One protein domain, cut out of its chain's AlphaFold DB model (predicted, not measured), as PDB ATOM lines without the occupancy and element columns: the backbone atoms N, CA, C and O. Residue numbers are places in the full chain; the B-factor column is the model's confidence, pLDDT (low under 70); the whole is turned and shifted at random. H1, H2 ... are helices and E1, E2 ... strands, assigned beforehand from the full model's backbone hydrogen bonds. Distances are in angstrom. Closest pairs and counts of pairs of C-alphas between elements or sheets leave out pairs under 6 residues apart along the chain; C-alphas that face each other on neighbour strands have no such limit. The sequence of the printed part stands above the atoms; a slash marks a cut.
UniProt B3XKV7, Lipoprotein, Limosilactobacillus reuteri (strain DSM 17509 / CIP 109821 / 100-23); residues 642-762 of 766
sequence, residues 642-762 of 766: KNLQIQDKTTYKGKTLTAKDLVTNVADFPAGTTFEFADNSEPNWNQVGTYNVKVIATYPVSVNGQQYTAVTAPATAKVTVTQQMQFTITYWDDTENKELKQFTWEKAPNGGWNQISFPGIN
ATOM      1  N   LYS A 642     241.346 138.064 115.495       85.31
ATOM      2  CA  LYS A 642     242.090 139.012 116.336       85.31
ATOM      3  C   LYS A 642     241.467 139.126 117.722       85.31
ATOM      4  O   LYS A 642     240.250 139.062 117.872       85.31
ATOM      5  N   ASN A 643     242.319 139.323 118.726       85.62
ATOM      6  CA  ASN A 643     241.926 139.596 120.105       85.62
ATOM      7  C   ASN A 643     242.419 140.992 120.488       85.62
ATOM      8  O   ASN A 643     243.557 141.357 120.185       85.62
ATOM      9  N   LEU A 644     241.573 141.758 121.175       89.81
ATOM     10  CA  LEU A 644     241.961 143.049 121.726       89.81
ATOM     11  C   LEU A 644     242.805 142.876 122.989       89.81
ATOM     12  O   LEU A 644     242.393 142.212 123.939       89.81
ATOM     13  N   GLN A 645     243.953 143.543 123.021       91.56
ATOM     14  CA  GLN A 645     244.681 143.834 124.248       91.56
ATOM     15  C   GLN A 645     244.572 145.331 124.520       91.56
ATOM     16  O   GLN A 645     244.868 146.155 123.653       91.56
ATOM     17  N   ILE A 646     244.126 145.680 125.723       92.75
ATOM     18  CA  ILE A 646     243.947 147.067 126.150       92.75
ATOM     19  C   ILE A 646     244.547 147.297 127.535       92.75
ATOM     20  O   ILE A 646     244.769 146.357 128.298       92.75
ATOM     21  N   GLN A 647     244.804 148.562 127.854       92.00
ATOM     22  CA  GLN A 647     245.396 149.010 129.111       92.00
ATOM     23  C   GLN A 647     244.553 150.097 129.782       92.00
ATOM     24  O   GLN A 647     243.967 150.957 129.119       92.00
ATOM     25  N   ASP A 648     244.563 150.098 131.113       91.38
ATOM     26  CA  ASP A 648     244.020 151.184 131.924       91.38
ATOM     27  C   ASP A 648     244.731 152.511 131.601       91.38
ATOM     28  O   ASP A 648     245.954 152.561 131.433       91.38
ATOM     29  N   LYS A 649     243.980 153.618 131.574       87.69
ATOM     30  CA  LYS A 649     244.542 154.967 131.398       87.69
ATOM     31  C   LYS A 649     244.013 155.957 132.427       87.69
ATOM     32  O   LYS A 649     242.907 155.856 132.951       87.69
ATOM     33  N   THR A 650     244.825 156.973 132.692       81.62
ATOM     34  CA  THR A 650     244.407 158.180 133.409       81.62
ATOM     35  C   THR A 650     244.409 159.344 132.430       81.62
ATOM     36  O   THR A 650     245.412 159.565 131.753       81.62
ATOM     37  N   THR A 651     243.315 160.101 132.374       81.38
ATOM     38  CA  THR A 651     243.249 161.381 131.653       81.38
ATOM     39  C   THR A 651     242.895 162.517 132.611       81.38
ATOM     40  O   THR A 651     242.565 162.303 133.784       81.38
ATOM     41  N   TYR A 652     242.982 163.745 132.115       79.94
ATOM     42  CA  TYR A 652     242.570 164.944 132.828       79.94
ATOM     43  C   TYR A 652     241.197 165.409 132.342       79.94
ATOM     44  O   TYR A 652     240.874 165.282 131.164       79.94
ATOM     45  N   LYS A 653     240.401 165.979 133.249       76.88
ATOM     46  CA  LYS A 653     239.108 166.598 132.942       76.88
ATOM     47  C   LYS A 653     239.243 167.560 131.752       76.88
ATOM     48  O   LYS A 653     240.107 168.433 131.770       76.88
ATOM     49  N   GLY A 654     238.377 167.401 130.753       72.44
ATOM     50  CA  GLY A 654     238.386 168.175 129.508       72.44
ATOM     51  C   GLY A 654     239.355 167.670 128.428       72.44
ATOM     52  O   GLY A 654     239.401 168.262 127.356       72.44
ATOM     53  N   LYS A 655     240.115 166.589 128.669       79.62
ATOM     54  CA  LYS A 655     240.919 165.896 127.648       79.62
ATOM     55  C   LYS A 655     240.322 164.520 127.353       79.62
ATOM     56  O   LYS A 655     240.284 163.657 128.232       79.62
ATOM     57  N   THR A 656     239.885 164.332 126.113       82.75
ATOM     58  CA  THR A 656     239.347 163.067 125.602       82.75
ATOM     59  C   THR A 656     240.460 162.033 125.388       82.75
ATOM     60  O   THR A 656     241.634 162.384 125.241       82.75
ATOM     61  N   LEU A 657     240.094 160.752 125.380       86.56
ATOM     62  CA  LEU A 657     240.911 159.662 124.842       86.56
ATOM     63  C   LEU A 657     240.079 158.946 123.781       86.56
ATOM     64  O   LEU A 657     238.893 158.716 123.997       86.56
ATOM     65  N   THR A 658     240.691 158.556 122.667       90.38
ATOM     66  CA  THR A 658     240.024 157.673 121.702       90.38
ATOM     67  C   THR A 658     240.018 156.236 122.229       90.38
ATOM     68  O   THR A 658     240.895 155.856 123.008       90.38
ATOM     69  N   ALA A 659     239.093 155.387 121.780       89.69
ATOM     70  CA  ALA A 659     239.140 153.964 122.131       89.69
ATOM     71  C   ALA A 659     240.461 153.308 121.668       89.69
ATOM     72  O   ALA A 659     241.066 152.530 122.405       89.69
ATOM     73  N   LYS A 660     240.993 153.737 120.510       92.88
ATOM     74  CA  LYS A 660     242.325 153.363 119.996       92.88
ATOM     75  C   LYS A 660     243.466 153.666 120.974       92.88
ATOM     76  O   LYS A 660     244.415 152.891 121.042       92.88
ATOM     77  N   ASP A 661     243.387 154.747 121.754       91.62
ATOM     78  CA  ASP A 661     244.412 155.088 122.751       91.62
ATOM     79  C   ASP A 661     244.550 154.033 123.855       91.62
ATOM     80  O   ASP A 661     245.588 153.978 124.519       91.62
ATOM     81  N   LEU A 662     243.520 153.222 124.092       92.44
ATOM     82  CA  LEU A 662     243.530 152.178 125.114       92.44
ATOM     83  C   LEU A 662     244.123 150.865 124.598       92.44
ATOM     84  O   LEU A 662     244.516 150.035 125.411       92.44
ATOM     85  N   VAL A 663     244.236 150.683 123.282       94.06
ATOM     86  CA  VAL A 663     244.688 149.438 122.648       94.06
ATOM     87  C   VAL A 663     246.211 149.353 122.632       94.06
ATOM     88  O   VAL A 663     246.900 150.244 122.136       94.06
ATOM     89  N   THR A 664     246.759 148.264 123.174       92.69
ATOM     90  CA  THR A 664     248.210 148.023 123.231       92.69
ATOM     91  C   THR A 664     248.731 147.277 122.010       92.69
ATOM     92  O   THR A 664     249.894 147.446 121.654       92.69
ATOM     93  N   ASN A 665     247.884 146.488 121.342       93.62
ATOM     94  CA  ASN A 665     248.261 145.646 120.206       93.62
ATOM     95  C   ASN A 665     247.703 146.132 118.854       93.62
ATOM     96  O   ASN A 665     247.411 145.333 117.973       93.62
ATOM     97  N   VAL A 666     247.593 147.454 118.656       90.94
ATOM     98  CA  VAL A 666     247.083 148.074 117.409       90.94
ATOM     99  C   VAL A 666     247.785 147.547 116.146       90.94
ATOM    100  O   VAL A 666     247.154 147.440 115.101       90.94
ATOM    101  N   ALA A 667     249.073 147.199 116.237       89.44
ATOM    102  CA  ALA A 667     249.859 146.672 115.120       89.44
ATOM    103  C   ALA A 667     249.471 145.243 114.680       89.44
ATOM    104  O   ALA A 667     249.830 144.840 113.576       89.44
ATOM    105  N   ASP A 668     248.726 144.490 115.498       89.94
ATOM    106  CA  ASP A 668     248.244 143.147 115.145       89.94
ATOM    107  C   ASP A 668     247.067 143.194 114.156       89.94
ATOM    108  O   ASP A 668     246.713 142.169 113.560       89.94
ATOM    109  N   PHE A 669     246.438 144.362 114.006       91.19
ATOM    110  CA  PHE A 669     245.236 144.584 113.211       91.19
ATOM    111  C   PHE A 669     245.563 145.100 111.796       91.19
ATOM    112  O   PHE A 669     246.506 145.875 111.619       91.19
ATOM    113  N   PRO A 670     244.794 144.696 110.768       89.19
ATOM    114  CA  PRO A 670     245.024 145.126 109.391       89.19
ATOM    115  C   PRO A 670     244.701 146.615 109.173       89.19
ATOM    116  O   PRO A 670     243.961 147.248 109.933       89.19
ATOM    117  N   ALA A 671     245.235 147.180 108.086       85.56
ATOM    118  CA  ALA A 671     244.898 148.533 107.653       85.56
ATOM    119  C   ALA A 671     243.385 148.666 107.390       85.56
ATOM    120  O   ALA A 671     242.768 147.758 106.840       85.56
ATOM    121  N   GLY A 672     242.797 149.798 107.791       82.69
ATOM    122  CA  GLY A 672     241.345 150.018 107.755       82.69
ATOM    123  C   GLY A 672     240.598 149.628 109.038       82.69
ATOM    124  O   GLY A 672     239.397 149.846 109.104       82.69
ATOM    125  N   THR A 673     241.282 149.104 110.061       91.56
ATOM    126  CA  THR A 673     240.660 148.805 111.365       91.56
ATOM    127  C   THR A 673     240.253 150.075 112.120       91.56
ATOM    128  O   THR A 673     241.092 150.962 112.329       91.56
ATOM    129  N   THR A 674     239.007 150.130 112.598       91.38
ATOM    130  CA  THR A 674     238.519 151.135 113.556       91.38
ATOM    131  C   THR A 674     238.485 150.570 114.981       91.38
ATOM    132  O   THR A 674     238.522 149.356 115.195       91.38
ATOM    133  N   PHE A 675     238.487 151.463 115.972       91.31
ATOM    134  CA  PHE A 675     238.432 151.122 117.395       91.31
ATOM    135  C   PHE A 675     237.453 152.067 118.073       91.31
ATOM    136  O   PHE A 675     237.643 153.284 118.007       91.31
ATOM    137  N   GLU A 676     236.444 151.511 118.733       90.06
ATOM    138  CA  GLU A 676     235.254 152.237 119.188       90.06
ATOM    139  C   GLU A 676     234.871 151.832 120.620       90.06
ATOM    140  O   GLU A 676     235.257 150.764 121.109       90.06
ATOM    141  N   PHE A 677     234.157 152.720 121.321       85.88
ATOM    142  CA  PHE A 677     233.623 152.447 122.654       85.88
ATOM    143  C   PHE A 677     232.265 151.748 122.530       85.88
ATOM    144  O   PHE A 677     231.333 152.319 121.976       85.88
ATOM    145  N   ALA A 678     232.144 150.540 123.077       79.00
ATOM    146  CA  ALA A 678     230.895 149.773 123.069       79.00
ATOM    147  C   ALA A 678     229.986 150.127 124.264       79.00
ATOM    148  O   ALA A 678     230.439 150.731 125.243       79.00
ATOM    149  N   ASP A 679     228.717 149.717 124.209       76.31
ATOM    150  CA  ASP A 679     227.706 149.818 125.279       76.31
ATOM    151  C   ASP A 679     227.521 151.230 125.877       76.31
ATOM    152  O   ASP A 679     227.267 151.374 127.075       76.31
ATOM    153  N   ASN A 680     227.713 152.290 125.081       75.12
ATOM    154  CA  ASN A 680     227.737 153.686 125.553       75.12
ATOM    155  C   ASN A 680     228.699 153.923 126.739       75.12
ATOM    156  O   ASN A 680     228.491 154.802 127.575       75.12
ATOM    157  N   SER A 681     229.773 153.132 126.824       82.81
ATOM    158  CA  SER A 681     230.723 153.161 127.942       82.81
ATOM    159  C   SER A 681     231.781 154.270 127.848       82.81
ATOM    160  O   SER A 681     232.694 154.313 128.679       82.81
ATOM    161  N   GLU A 682     231.676 155.177 126.869       87.06
ATOM    162  CA  GLU A 682     232.568 156.332 126.767       87.06
ATOM    163  C   GLU A 682     232.425 157.242 128.009       87.06
ATOM    164  O   GLU A 682     231.318 157.665 128.360       87.06
ATOM    165  N   PRO A 683     233.526 157.578 128.707       85.06
ATOM    166  CA  PRO A 683     233.481 158.452 129.870       85.06
ATOM    167  C   PRO A 683     232.960 159.852 129.549       85.06
ATOM    168  O   PRO A 683     233.402 160.495 128.599       85.06
ATOM    169  N   ASN A 684     232.165 160.428 130.455       83.50
ATOM    170  CA  ASN A 684     231.984 161.876 130.463       83.50
ATOM    171  C   ASN A 684     233.312 162.544 130.864       83.50
ATOM    172  O   ASN A 684     233.623 162.709 132.047       83.50
ATOM    173  N   TRP A 685     234.089 162.965 129.866       85.81
ATOM    174  CA  TRP A 685     235.408 163.583 130.026       85.81
ATOM    175  C   TRP A 685     235.404 164.877 130.856       85.81
ATOM    176  O   TRP A 685     236.459 165.327 131.309       85.81
ATOM    177  N   ASN A 686     234.235 165.476 131.108       80.44
ATOM    178  CA  ASN A 686     234.073 166.639 131.979       80.44
ATOM    179  C   ASN A 686     233.806 166.279 133.454       80.44
ATOM    180  O   ASN A 686     233.809 167.174 134.310       80.44
ATOM    181  N   GLN A 687     233.621 165.002 133.787       81.69
ATOM    182  CA  GLN A 687     233.309 164.525 135.133       81.69
ATOM    183  C   GLN A 687     234.427 163.633 135.686       81.69
ATOM    184  O   GLN A 687     234.862 162.664 135.071       81.69
ATOM    185  N   VAL A 688     234.896 163.973 136.889       81.69
ATOM    186  CA  VAL A 688     235.952 163.238 137.600       81.69
ATOM    187  C   VAL A 688     235.391 161.913 138.110       81.69
ATOM    188  O   VAL A 688     234.371 161.909 138.795       81.69
ATOM    189  N   GLY A 689     236.075 160.810 137.818       83.56
ATOM    190  CA  GLY A 689     235.632 159.466 138.183       83.56
ATOM    191  C   GLY A 689     236.494 158.379 137.547       83.56
ATOM    192  O   GLY A 689     237.335 158.665 136.694       83.56
ATOM    193  N   THR A 690     236.280 157.133 137.963       87.62
ATOM    194  CA  THR A 690     236.822 155.946 137.288       87.62
ATOM    195  C   THR A 690     235.677 155.235 136.587       87.62
ATOM    196  O   THR A 690     234.699 154.860 137.228       87.62
ATOM    197  N   TYR A 691     235.821 155.050 135.281       87.81
ATOM    198  CA  TYR A 691     234.838 154.444 134.394       87.81
ATOM    199  C   TYR A 691     235.391 153.104 133.904       87.81
ATOM    200  O   TYR A 691     236.570 153.018 133.552       87.81
ATOM    201  N   ASN A 692     234.558 152.062 133.889       89.56
ATOM    202  CA  ASN A 692     234.878 150.819 133.190       89.56
ATOM    203  C   ASN A 692     234.426 151.001 131.740       89.56
ATOM    204  O   ASN A 692     233.225 151.028 131.484       89.56
ATOM    205  N   VAL A 693     235.375 151.161 130.824       89.38
ATOM    206  CA  VAL A 693     235.099 151.375 129.400       89.38
ATOM    207  C   VAL A 693     235.292 150.063 128.651       89.38
ATOM    208  O   VAL A 693     236.243 149.328 128.930       89.38
ATOM    209  N   LYS A 694     234.404 149.767 127.708       89.50
ATOM    210  CA  LYS A 694     234.506 148.632 126.791       89.50
ATOM    211  C   LYS A 694     234.992 149.127 125.437       89.50
ATOM    212  O   LYS A 694     234.459 150.100 124.912       89.50
ATOM    213  N   VAL A 695     235.983 148.448 124.875       88.56
ATOM    214  CA  VAL A 695     236.517 148.729 123.540       88.56
ATOM    215  C   VAL A 695     236.286 147.519 122.646       88.56
ATOM    216  O   VAL A 695     236.575 146.391 123.055       88.56
ATOM    217  N   ILE A 696     235.809 147.778 121.429       87.88
ATOM    218  CA  ILE A 696     235.754 146.829 120.311       87.88
ATOM    219  C   ILE A 696     236.658 147.311 119.170       87.88
ATOM    220  O   ILE A 696     237.050 148.481 119.112       87.88
ATOM    221  N   ALA A 697     237.039 146.387 118.292       86.94
ATOM    222  CA  ALA A 697     237.816 146.666 117.092       86.94
ATOM    223  C   ALA A 697     237.129 146.042 115.881       86.94
ATOM    224  O   ALA A 697     236.872 144.835 115.868       86.94
ATOM    225  N   THR A 698     236.901 146.862 114.864       85.19
ATOM    226  CA  THR A 698     236.171 146.503 113.649       85.19
ATOM    227  C   THR A 698     237.166 146.485 112.495       85.19
ATOM    228  O   THR A 698     237.760 147.513 112.175       85.19
ATOM    229  N   TYR A 699     237.431 145.308 111.919       85.38
ATOM    230  CA  TYR A 699     238.560 145.078 111.010       85.38
ATOM    231  C   TYR A 699     238.176 144.287 109.749       85.38
ATOM    232  O   TYR A 699     237.349 143.375 109.823       85.38
ATOM    233  N   PRO A 700     238.782 144.585 108.582       83.75
ATOM    234  CA  PRO A 700     238.566 143.807 107.365       83.75
ATOM    235  C   PRO A 700     239.164 142.397 107.477       83.75
ATOM    236  O   PRO A 700     240.281 142.213 107.969       83.75
ATOM    237  N   VAL A 701     238.431 141.403 106.976       84.44
ATOM    238  CA  VAL A 701     238.804 139.981 106.980       84.44
ATOM    239  C   VAL A 701     238.414 139.324 105.650       84.44
ATOM    240  O   VAL A 701     237.388 139.668 105.066       84.44
ATOM    241  N   SER A 702     239.212 138.373 105.152       81.38
ATOM    242  CA  SER A 702     238.967 137.729 103.852       81.38
ATOM    243  C   SER A 702     238.711 136.238 104.022       81.38
ATOM    244  O   SER A 702     239.619 135.458 104.326       81.38
ATOM    245  N   VAL A 703     237.459 135.832 103.806       76.56
ATOM    246  CA  VAL A 703     237.009 134.444 103.956       76.56
ATOM    247  C   VAL A 703     236.557 133.931 102.594       76.56
ATOM    248  O   VAL A 703     235.673 134.505 101.958       76.56
ATOM    249  N   ASN A 704     237.182 132.849 102.124       76.25
ATOM    250  CA  ASN A 704     236.905 132.222 100.823       76.25
ATOM    251  C   ASN A 704     236.962 133.200  99.626       76.25
ATOM    252  O   ASN A 704     236.194 133.077  98.675       76.25
ATOM    253  N   GLY A 705     237.865 134.187  99.679       74.44
ATOM    254  CA  GLY A 705     238.062 135.177  98.615       74.44
ATOM    255  C   GLY A 705     237.056 136.334  98.596       74.44
ATOM    256  O   GLY A 705     237.191 137.219  97.754       74.44
ATOM    257  N   GLN A 706     236.084 136.371  99.516       74.19
ATOM    258  CA  GLN A 706     235.221 137.537  99.723       74.19
ATOM    259  C   GLN A 706     235.685 138.340 100.945       74.19
ATOM    260  O   GLN A 706     236.099 137.770 101.956       74.19
ATOM    261  N   GLN A 707     235.618 139.667 100.828       77.69
ATOM    262  CA  GLN A 707     235.918 140.598 101.916       77.69
ATOM    263  C   GLN A 707     234.700 140.751 102.826       77.69
ATOM    264  O   GLN A 707     233.570 140.871 102.352       77.69
ATOM    265  N   TYR A 708     234.957 140.779 104.126       77.75
ATOM    266  CA  TYR A 708     233.980 140.960 105.188       77.75
ATOM    267  C   TYR A 708     234.543 141.901 106.256       77.75
ATOM    268  O   TYR A 708     235.751 142.130 106.325       77.75
ATOM    269  N   THR A 709     233.671 142.383 107.135       76.25
ATOM    270  CA  THR A 709     234.053 143.129 108.335       76.25
ATOM    271  C   THR A 709     233.838 142.240 109.556       76.25
ATOM    272  O   THR A 709     232.761 141.673 109.721       76.25
ATOM    273  N   ALA A 710     234.863 142.099 110.392       78.31
ATOM    274  CA  ALA A 710     234.830 141.356 111.647       78.31
ATOM    275  C   ALA A 710     234.898 142.306 112.847       78.31
ATOM    276  O   ALA A 710     235.592 143.320 112.789       78.31
ATOM    277  N   VAL A 711     234.241 141.936 113.946       80.44
ATOM    278  CA  VAL A 711     234.277 142.667 115.223       80.44
ATOM    279  C   VAL A 711     234.909 141.773 116.290       80.44
ATOM    280  O   VAL A 711     234.630 140.575 116.363       80.44
ATOM    281  N   THR A 712     235.817 142.322 117.094       82.88
ATOM    282  CA  THR A 712     236.414 141.600 118.228       82.88
ATOM    283  C   THR A 712     235.473 141.528 119.426       82.88
ATOM    284  O   THR A 712     234.692 142.441 119.678       82.88
ATOM    285  N   ALA A 713     235.613 140.476 120.239       80.19
ATOM    286  CA  ALA A 713     234.976 140.441 121.553       80.19
ATOM    287  C   ALA A 713     235.430 141.651 122.409       80.19
ATOM    288  O   ALA A 713     236.623 141.989 122.392       80.19
ATOM    289  N   PRO A 714     234.520 142.292 123.169       83.50
ATOM    290  CA  PRO A 714     234.796 143.540 123.863       83.50
ATOM    291  C   PRO A 714     235.776 143.326 125.014       83.50
ATOM    292  O   PRO A 714     235.566 142.490 125.896       83.50
ATOM    293  N   ALA A 715     236.824 144.142 125.052       88.62
ATOM    294  CA  ALA A 715     237.761 144.177 126.165       88.62
ATOM    295  C   ALA A 715     237.417 145.350 127.101       88.62
ATOM    296  O   ALA A 715     237.041 146.425 126.637       88.62
ATOM    297  N   THR A 716     237.540 145.163 128.423       91.25
ATOM    298  CA  THR A 716     237.234 146.208 129.426       91.25
ATOM    299  C   THR A 716     238.501 146.787 130.060       91.25
ATOM    300  O   THR A 716     239.322 146.032 130.578       91.25
ATOM    301  N   ALA A 717     238.641 148.116 130.061       90.88
ATOM    302  CA  ALA A 717     239.710 148.850 130.745       90.88
ATOM    303  C   ALA A 717     239.131 149.873 131.728       90.88
ATOM    304  O   ALA A 717     237.993 150.324 131.594       90.88
ATOM    305  N   LYS A 718     239.927 150.283 132.717       91.06
ATOM    306  CA  LYS A 718     239.584 151.387 133.618       91.06
ATOM    307  C   LYS A 718     240.181 152.686 133.112       91.06
ATOM    308  O   LYS A 718     241.399 152.850 133.033       91.06
ATOM    309  N   VAL A 719     239.307 153.651 132.850       90.56
ATOM    310  CA  VAL A 719     239.698 155.022 132.538       90.56
ATOM    311  C   VAL A 719     239.387 155.906 133.732       90.56
ATOM    312  O   VAL A 719     238.235 156.062 134.128       90.56
ATOM    313  N   THR A 720     240.423 156.492 134.330       87.75
ATOM    314  CA  THR A 720     240.262 157.442 135.437       87.75
ATOM    315  C   THR A 720     240.408 158.870 134.926       87.75
ATOM    316  O   THR A 720     241.500 159.303 134.557       87.75
ATOM    317  N   VAL A 721     239.308 159.621 134.927       85.50
ATOM    318  CA  VAL A 721     239.295 161.061 134.657       85.50
ATOM    319  C   VAL A 721     239.622 161.785 135.960       85.50
ATOM    320  O   VAL A 721     238.877 161.707 136.938       85.50
ATOM    321  N   THR A 722     240.746 162.497 135.989       79.00
ATOM    322  CA  THR A 722     241.244 163.230 137.166       79.00
ATOM    323  C   THR A 722     241.190 164.740 136.954       79.00
ATOM    324  O   THR A 722     241.136 165.220 135.824       79.00
ATOM    325  N   GLN A 723     241.219 165.535 138.026       71.44
ATOM    326  CA  GLN A 723     241.444 166.977 137.870       71.44
ATOM    327  C   GLN A 723     242.906 167.236 137.493       71.44
ATOM    328  O   GLN A 723     243.814 166.626 138.060       71.44
ATOM    329  N   GLN A 724     243.131 168.161 136.560       60.94
ATOM    330  CA  GLN A 724     244.471 168.632 136.238       60.94
ATOM    331  C   GLN A 724     245.064 169.339 137.466       60.94
ATOM    332  O   GLN A 724     244.522 170.334 137.946       60.94
ATOM    333  N   MET A 725     246.173 168.808 137.981       56.06
ATOM    334  CA  MET A 725     246.915 169.438 139.071       56.06
ATOM    335  C   MET A 725     247.800 170.536 138.487       56.06
ATOM    336  O   MET A 725     248.827 170.236 137.874       56.06
ATOM    337  N   GLN A 726     247.396 171.788 138.685       52.56
ATOM    338  CA  GLN A 726     248.227 172.955 138.400       52.56
ATOM    339  C   GLN A 726     248.837 173.477 139.700       52.56
ATOM    340  O   GLN A 726     248.146 173.674 140.706       52.56
ATOM    341  N   PHE A 727     250.144 173.714 139.662       52.53
ATOM    342  CA  PHE A 727     250.875 174.397 140.722       52.53
ATOM    343  C   PHE A 727     251.380 175.729 140.193       52.53
ATOM    344  O   PHE A 727     252.169 175.769 139.249       52.53
ATOM    345  N   THR A 728     250.942 176.809 140.832       49.19
ATOM    346  CA  THR A 728     251.420 178.159 140.556       49.19
ATOM    347  C   THR A 728     252.340 178.595 141.686       49.19
ATOM    348  O   THR A 728     251.946 178.608 142.858       49.19
ATOM    349  N   ILE A 729     253.574 178.953 141.331       54.66
ATOM    350  CA  ILE A 729     254.534 179.592 142.230       54.66
ATOM    351  C   ILE A 729     254.665 181.046 141.795       54.66
ATOM    352  O   ILE A 729     255.135 181.336 140.695       54.66
ATOM    353  N   THR A 730     254.269 181.951 142.683       51.66
ATOM    354  CA  THR A 730     254.383 183.395 142.475       51.66
ATOM    355  C   THR A 730     255.459 183.950 143.402       51.66
ATOM    356  O   THR A 730     255.341 183.869 144.628       51.66
ATOM    357  N   TYR A 731     256.509 184.523 142.817       57.84
ATOM    358  CA  TYR A 731     257.517 185.301 143.528       57.84
ATOM    359  C   TYR A 731     256.984 186.714 143.765       57.84
ATOM    360  O   TYR A 731     256.678 187.428 142.810       57.84
ATOM    361  N   TRP A 732     256.900 187.114 145.030       51.38
ATOM    362  CA  TRP A 732     256.393 188.414 145.471       51.38
ATOM    363  C   TRP A 732     257.474 189.137 146.279       51.38
ATOM    364  O   TRP A 732     258.184 188.495 147.056       51.38
ATOM    365  N   ASP A 733     257.612 190.451 146.100       55.22
ATOM    366  CA  ASP A 733     258.432 191.287 146.978       55.22
ATOM    367  C   ASP A 733     257.520 192.075 147.919       55.22
ATOM    368  O   ASP A 733     256.854 193.020 147.498       55.22
ATOM    369  N   ASP A 734     257.482 191.685 149.194       50.62
ATOM    370  CA  ASP A 734     256.679 192.370 150.217       50.62
ATOM    371  C   ASP A 734     257.190 193.791 150.506       50.62
ATOM    372  O   ASP A 734     256.432 194.628 150.990       50.62
ATOM    373  N   THR A 735     258.463 194.087 150.212       50.53
ATOM    374  CA  THR A 735     259.073 195.400 150.489       50.53
ATOM    375  C   THR A 735     258.570 196.480 149.534       50.53
ATOM    376  O   THR A 735     258.487 197.645 149.911       50.53
ATOM    377  N   GLU A 736     258.224 196.088 148.305       54.03
ATOM    378  CA  GLU A 736     257.658 196.959 147.264       54.03
ATOM    379  C   GLU A 736     256.195 196.597 146.930       54.03
ATOM    380  O   GLU A 736     255.590 197.195 146.044       54.03
ATOM    381  N   ASN A 737     255.638 195.605 147.634       58.16
ATOM    382  CA  ASN A 737     254.320 194.999 147.445       58.16
ATOM    383  C   ASN A 737     253.959 194.691 145.976       58.16
ATOM    384  O   ASN A 737     252.850 194.982 145.521       58.16
ATOM    385  N   LYS A 738     254.903 194.106 145.230       54.22
ATOM    386  CA  LYS A 738     254.743 193.811 143.800       54.22
ATOM    387  C   LYS A 738     255.086 192.368 143.457       54.22
ATOM    388  O   LYS A 738     255.958 191.745 144.069       54.22
ATOM    389  N   GLU A 739     254.442 191.856 142.415       59.41
ATOM    390  CA  GLU A 739     254.836 190.587 141.822       59.41
ATOM    391  C   GLU A 739     256.166 190.728 141.069       59.41
ATOM    392  O   GLU A 739     256.372 191.679 140.315       59.41
ATOM    393  N   LEU A 740     257.073 189.771 141.269       56.62
ATOM    394  CA  LEU A 740     258.336 189.689 140.538       56.62
ATOM    395  C   LEU A 740     258.258 188.706 139.366       56.62
ATOM    396  O   LEU A 740     258.813 188.991 138.304       56.62
ATOM    397  N   LYS A 741     257.638 187.529 139.563       58.19
ATOM    398  CA  LYS A 741     257.472 186.502 138.517       58.19
ATOM    399  C   LYS A 741     256.511 185.376 138.920       58.19
ATOM    400  O   LYS A 741     256.663 184.810 140.002       58.19
ATOM    401  N   GLN A 742     255.638 184.961 138.007       52.31
ATOM    402  CA  GLN A 742     254.816 183.751 138.123       52.31
ATOM    403  C   GLN A 742     255.381 182.602 137.274       52.31
ATOM    404  O   GLN A 742     255.834 182.806 136.146       52.31
ATOM    405  N   PHE A 743     255.310 181.379 137.802       55.22
ATOM    406  CA  PHE A 743     255.526 180.139 137.058       55.22
ATOM    407  C   PHE A 743     254.361 179.180 137.315       55.22
ATOM    408  O   PHE A 743     254.030 178.907 138.471       55.22
ATOM    409  N   THR A 744     253.775 178.643 136.245       52.03
ATOM    410  CA  THR A 744     252.710 177.632 136.302       52.03
ATOM    411  C   THR A 744     253.262 176.295 135.827       52.03
ATOM    412  O   THR A 744     253.974 176.235 134.824       52.03
ATOM    413  N   TRP A 745     252.943 175.222 136.546       60.16
ATOM    414  CA  TRP A 745     253.459 173.885 136.283       60.16
ATOM    415  C   TRP A 745     252.340 172.851 136.212       60.16
ATOM    416  O   TRP A 745     251.443 172.823 137.057       60.16
ATOM    417  N   GLU A 746     252.429 171.985 135.205       55.34
ATOM    418  CA  GLU A 746     251.495 170.895 134.947       55.34
ATOM    419  C   GLU A 746     252.178 169.537 135.136       55.34
ATOM    420  O   GLU A 746     253.366 169.363 134.841       55.34
ATOM    421  N   LYS A 747     251.415 168.554 135.616       55.22
ATOM    422  CA  LYS A 747     251.889 167.184 135.820       55.22
ATOM    423  C   LYS A 747     252.043 166.451 134.481       55.22
ATOM    424  O   LYS A 747     251.112 166.437 133.673       55.22
ATOM    425  N   ALA A 748     253.185 165.800 134.258       51.25
ATOM    426  CA  ALA A 748     253.465 165.115 132.996       51.25
ATOM    427  C   ALA A 748     252.556 163.874 132.788       51.25
ATOM    428  O   ALA A 748     252.104 163.276 133.772       51.25
ATOM    429  N   PRO A 749     252.300 163.439 131.534       44.53
ATOM    430  CA  PRO A 749     251.400 162.311 131.242       44.53
ATOM    431  C   PRO A 749     251.819 160.979 131.879       44.53
ATOM    432  O   PRO A 749     250.973 160.155 132.204       44.53
ATOM    433  N   ASN A 750     253.119 160.781 132.117       48.72
ATOM    434  CA  ASN A 750     253.680 159.597 132.780       48.72
ATOM    435  C   ASN A 750     253.551 159.623 134.320       48.72
ATOM    436  O   ASN A 750     254.174 158.820 135.010       48.72
ATOM    437  N   GLY A 751     252.803 160.579 134.879       51.44
ATOM    438  CA  GLY A 751     252.628 160.751 136.321       51.44
ATOM    439  C   GLY A 751     253.804 161.423 137.042       51.44
ATOM    440  O   GLY A 751     253.686 161.692 138.240       51.44
ATOM    441  N   GLY A 752     254.898 161.716 136.334       50.88
ATOM    442  CA  GLY A 752     256.086 162.380 136.857       50.88
ATOM    443  C   GLY A 752     255.989 163.908 136.911       50.88
ATOM    444  O   GLY A 752     255.071 164.539 136.382       50.88
ATOM    445  N   TRP A 753     256.993 164.501 137.554       53.72
ATOM    446  CA  TRP A 753     257.180 165.939 137.713       53.72
ATOM    447  C   TRP A 753     258.500 166.350 137.032       53.72
ATOM    448  O   TRP A 753     259.563 165.869 137.418       53.72
ATOM    449  N   ASN A 754     258.445 167.229 136.022       50.22
ATOM    450  CA  ASN A 754     259.634 167.723 135.302       50.22
ATOM    451  C   ASN A 754     260.585 168.518 136.218       50.22
ATOM    452  O   ASN A 754     260.170 169.452 136.898       50.22
ATOM    453  N   GLN A 755     261.876 168.194 136.217       49.25
ATOM    454  CA  GLN A 755     262.840 168.804 137.136       49.25
ATOM    455  C   GLN A 755     263.186 170.257 136.741       49.25
ATOM    456  O   GLN A 755     263.606 170.506 135.613       49.25
ATOM    457  N   ILE A 756     263.063 171.208 137.676       46.94
ATOM    458  CA  ILE A 756     263.493 172.610 137.503       46.94
ATOM    459  C   ILE A 756     264.781 172.869 138.296       46.94
ATOM    460  O   ILE A 756     264.906 172.474 139.456       46.94
ATOM    461  N   SER A 757     265.728 173.565 137.664       44.69
ATOM    462  CA  SER A 757     266.931 174.116 138.297       44.69
ATOM    463  C   SER A 757     266.741 175.612 138.558       44.69
ATOM    464  O   SER A 757     266.365 176.351 137.647       44.69
ATOM    465  N   PHE A 758     267.009 176.067 139.784       46.31
ATOM    466  CA  PHE A 758     266.937 177.482 140.163       46.31
ATOM    467  C   PHE A 758     268.348 178.092 140.224       46.31
ATOM    468  O   PHE A 758     269.191 177.572 140.961       46.31
ATOM    469  N   PRO A 759     268.632 179.207 139.522       37.12
ATOM    470  CA  PRO A 759     269.928 179.871 139.623       37.12
ATOM    471  C   PRO A 759     270.187 180.378 141.050       37.12
ATOM    472  O   PRO A 759     269.394 181.142 141.598       37.12
ATOM    473  N   GLY A 760     271.313 179.980 141.648       45.69
ATOM    474  CA  GLY A 760     271.783 180.513 142.935       45.69
ATOM    475  C   GLY A 760     271.270 179.820 144.205       45.69
ATOM    476  O   GLY A 760     271.619 180.262 145.296       45.69
ATOM    477  N   ILE A 761     270.499 178.729 144.104       43.69
ATOM    478  CA  ILE A 761     270.134 177.886 145.258       43.69
ATOM    479  C   ILE A 761     270.776 176.508 145.078       43.69
ATOM    480  O   ILE A 761     270.456 175.791 144.134       43.69
ATOM    481  N   ASN A 762     271.677 176.125 145.988       36.53
ATOM    482  CA  ASN A 762     272.340 174.818 145.947       36.53
ATOM    483  C   ASN A 762     271.316 173.694 146.177       36.53
ATOM    484  O   ASN A 762     270.801 173.514 147.282       36.53
TER     485      ASN A 762
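This is residues 642 to 762 of the 766 residues of the protein "Lipoprotein" of Limosilactobacillus reuteri (strain DSM 17509 / CIP 109821 / 100-23) (UniProt B3XKV7). The model is a long rod: a strongly twisted sheet, E1 to E5, is followed at one end by a separate hairpin of E6 and E7, while the hairpin of E3 and E4 makes the other end. The short H1 sits beside the sheet's strands, and residues 755 to 762 stick out. The printed part has 121 residues, in the order E1 H1 E2 E3 E4 E5 E6 E7; the first sheet is branched and mixed, the second antiparallel. It is mostly strand, with under half of the residues in named elements, and extended, with a radius of gyration of the C-alphas of 22.2 A and spans of 83 by 29 by 19 A.

E1, residues 649 to 652, is parallel to E5, residues 715 to 722, with N 651 and O 720 2.9 A apart. H1, residues 659 to 662, stands at the sheet's level, at a height of 1.7 A; it is too short for an O i to N i+4 pair, but its one O i to N i+3 pair is within hydrogen-bond range. Its closest C-alphas to E2, residues 674 to 678, are Ala 659 and Glu 676, 5.2 A apart. E2, E3, residues 689 to 703, and E4, residues 706 to 711, form a meander, each strand the antiparallel neighbour of the one before: N 676 and O 696 are 3.1 A apart, N 701 and O 708 2.9 A. E2 lies on one side of E3, E4 and antiparallel E5 on the other; N 693 and O 717 are 2.9 A apart. E6, residues 726 to 733, and E7, residues 738 to 746, form a hairpin, with N 729 and O 743 2.9 A apart.

E1 begins at C-alpha 649 (244.542, 154.967, 131.398). E3 is 42.4 A long, E5 22.3 A, E6 22.7 A and E7 24.8 A, ending at C-alpha 746 (251.495, 170.895, 134.947).

The C-alphas farthest apart, Asn 704 and Thr 735, are 83.4 A apart. The printed part has no cut; the link from H1 to E2 is long. Residues 724 to 762 have pLDDT under 70.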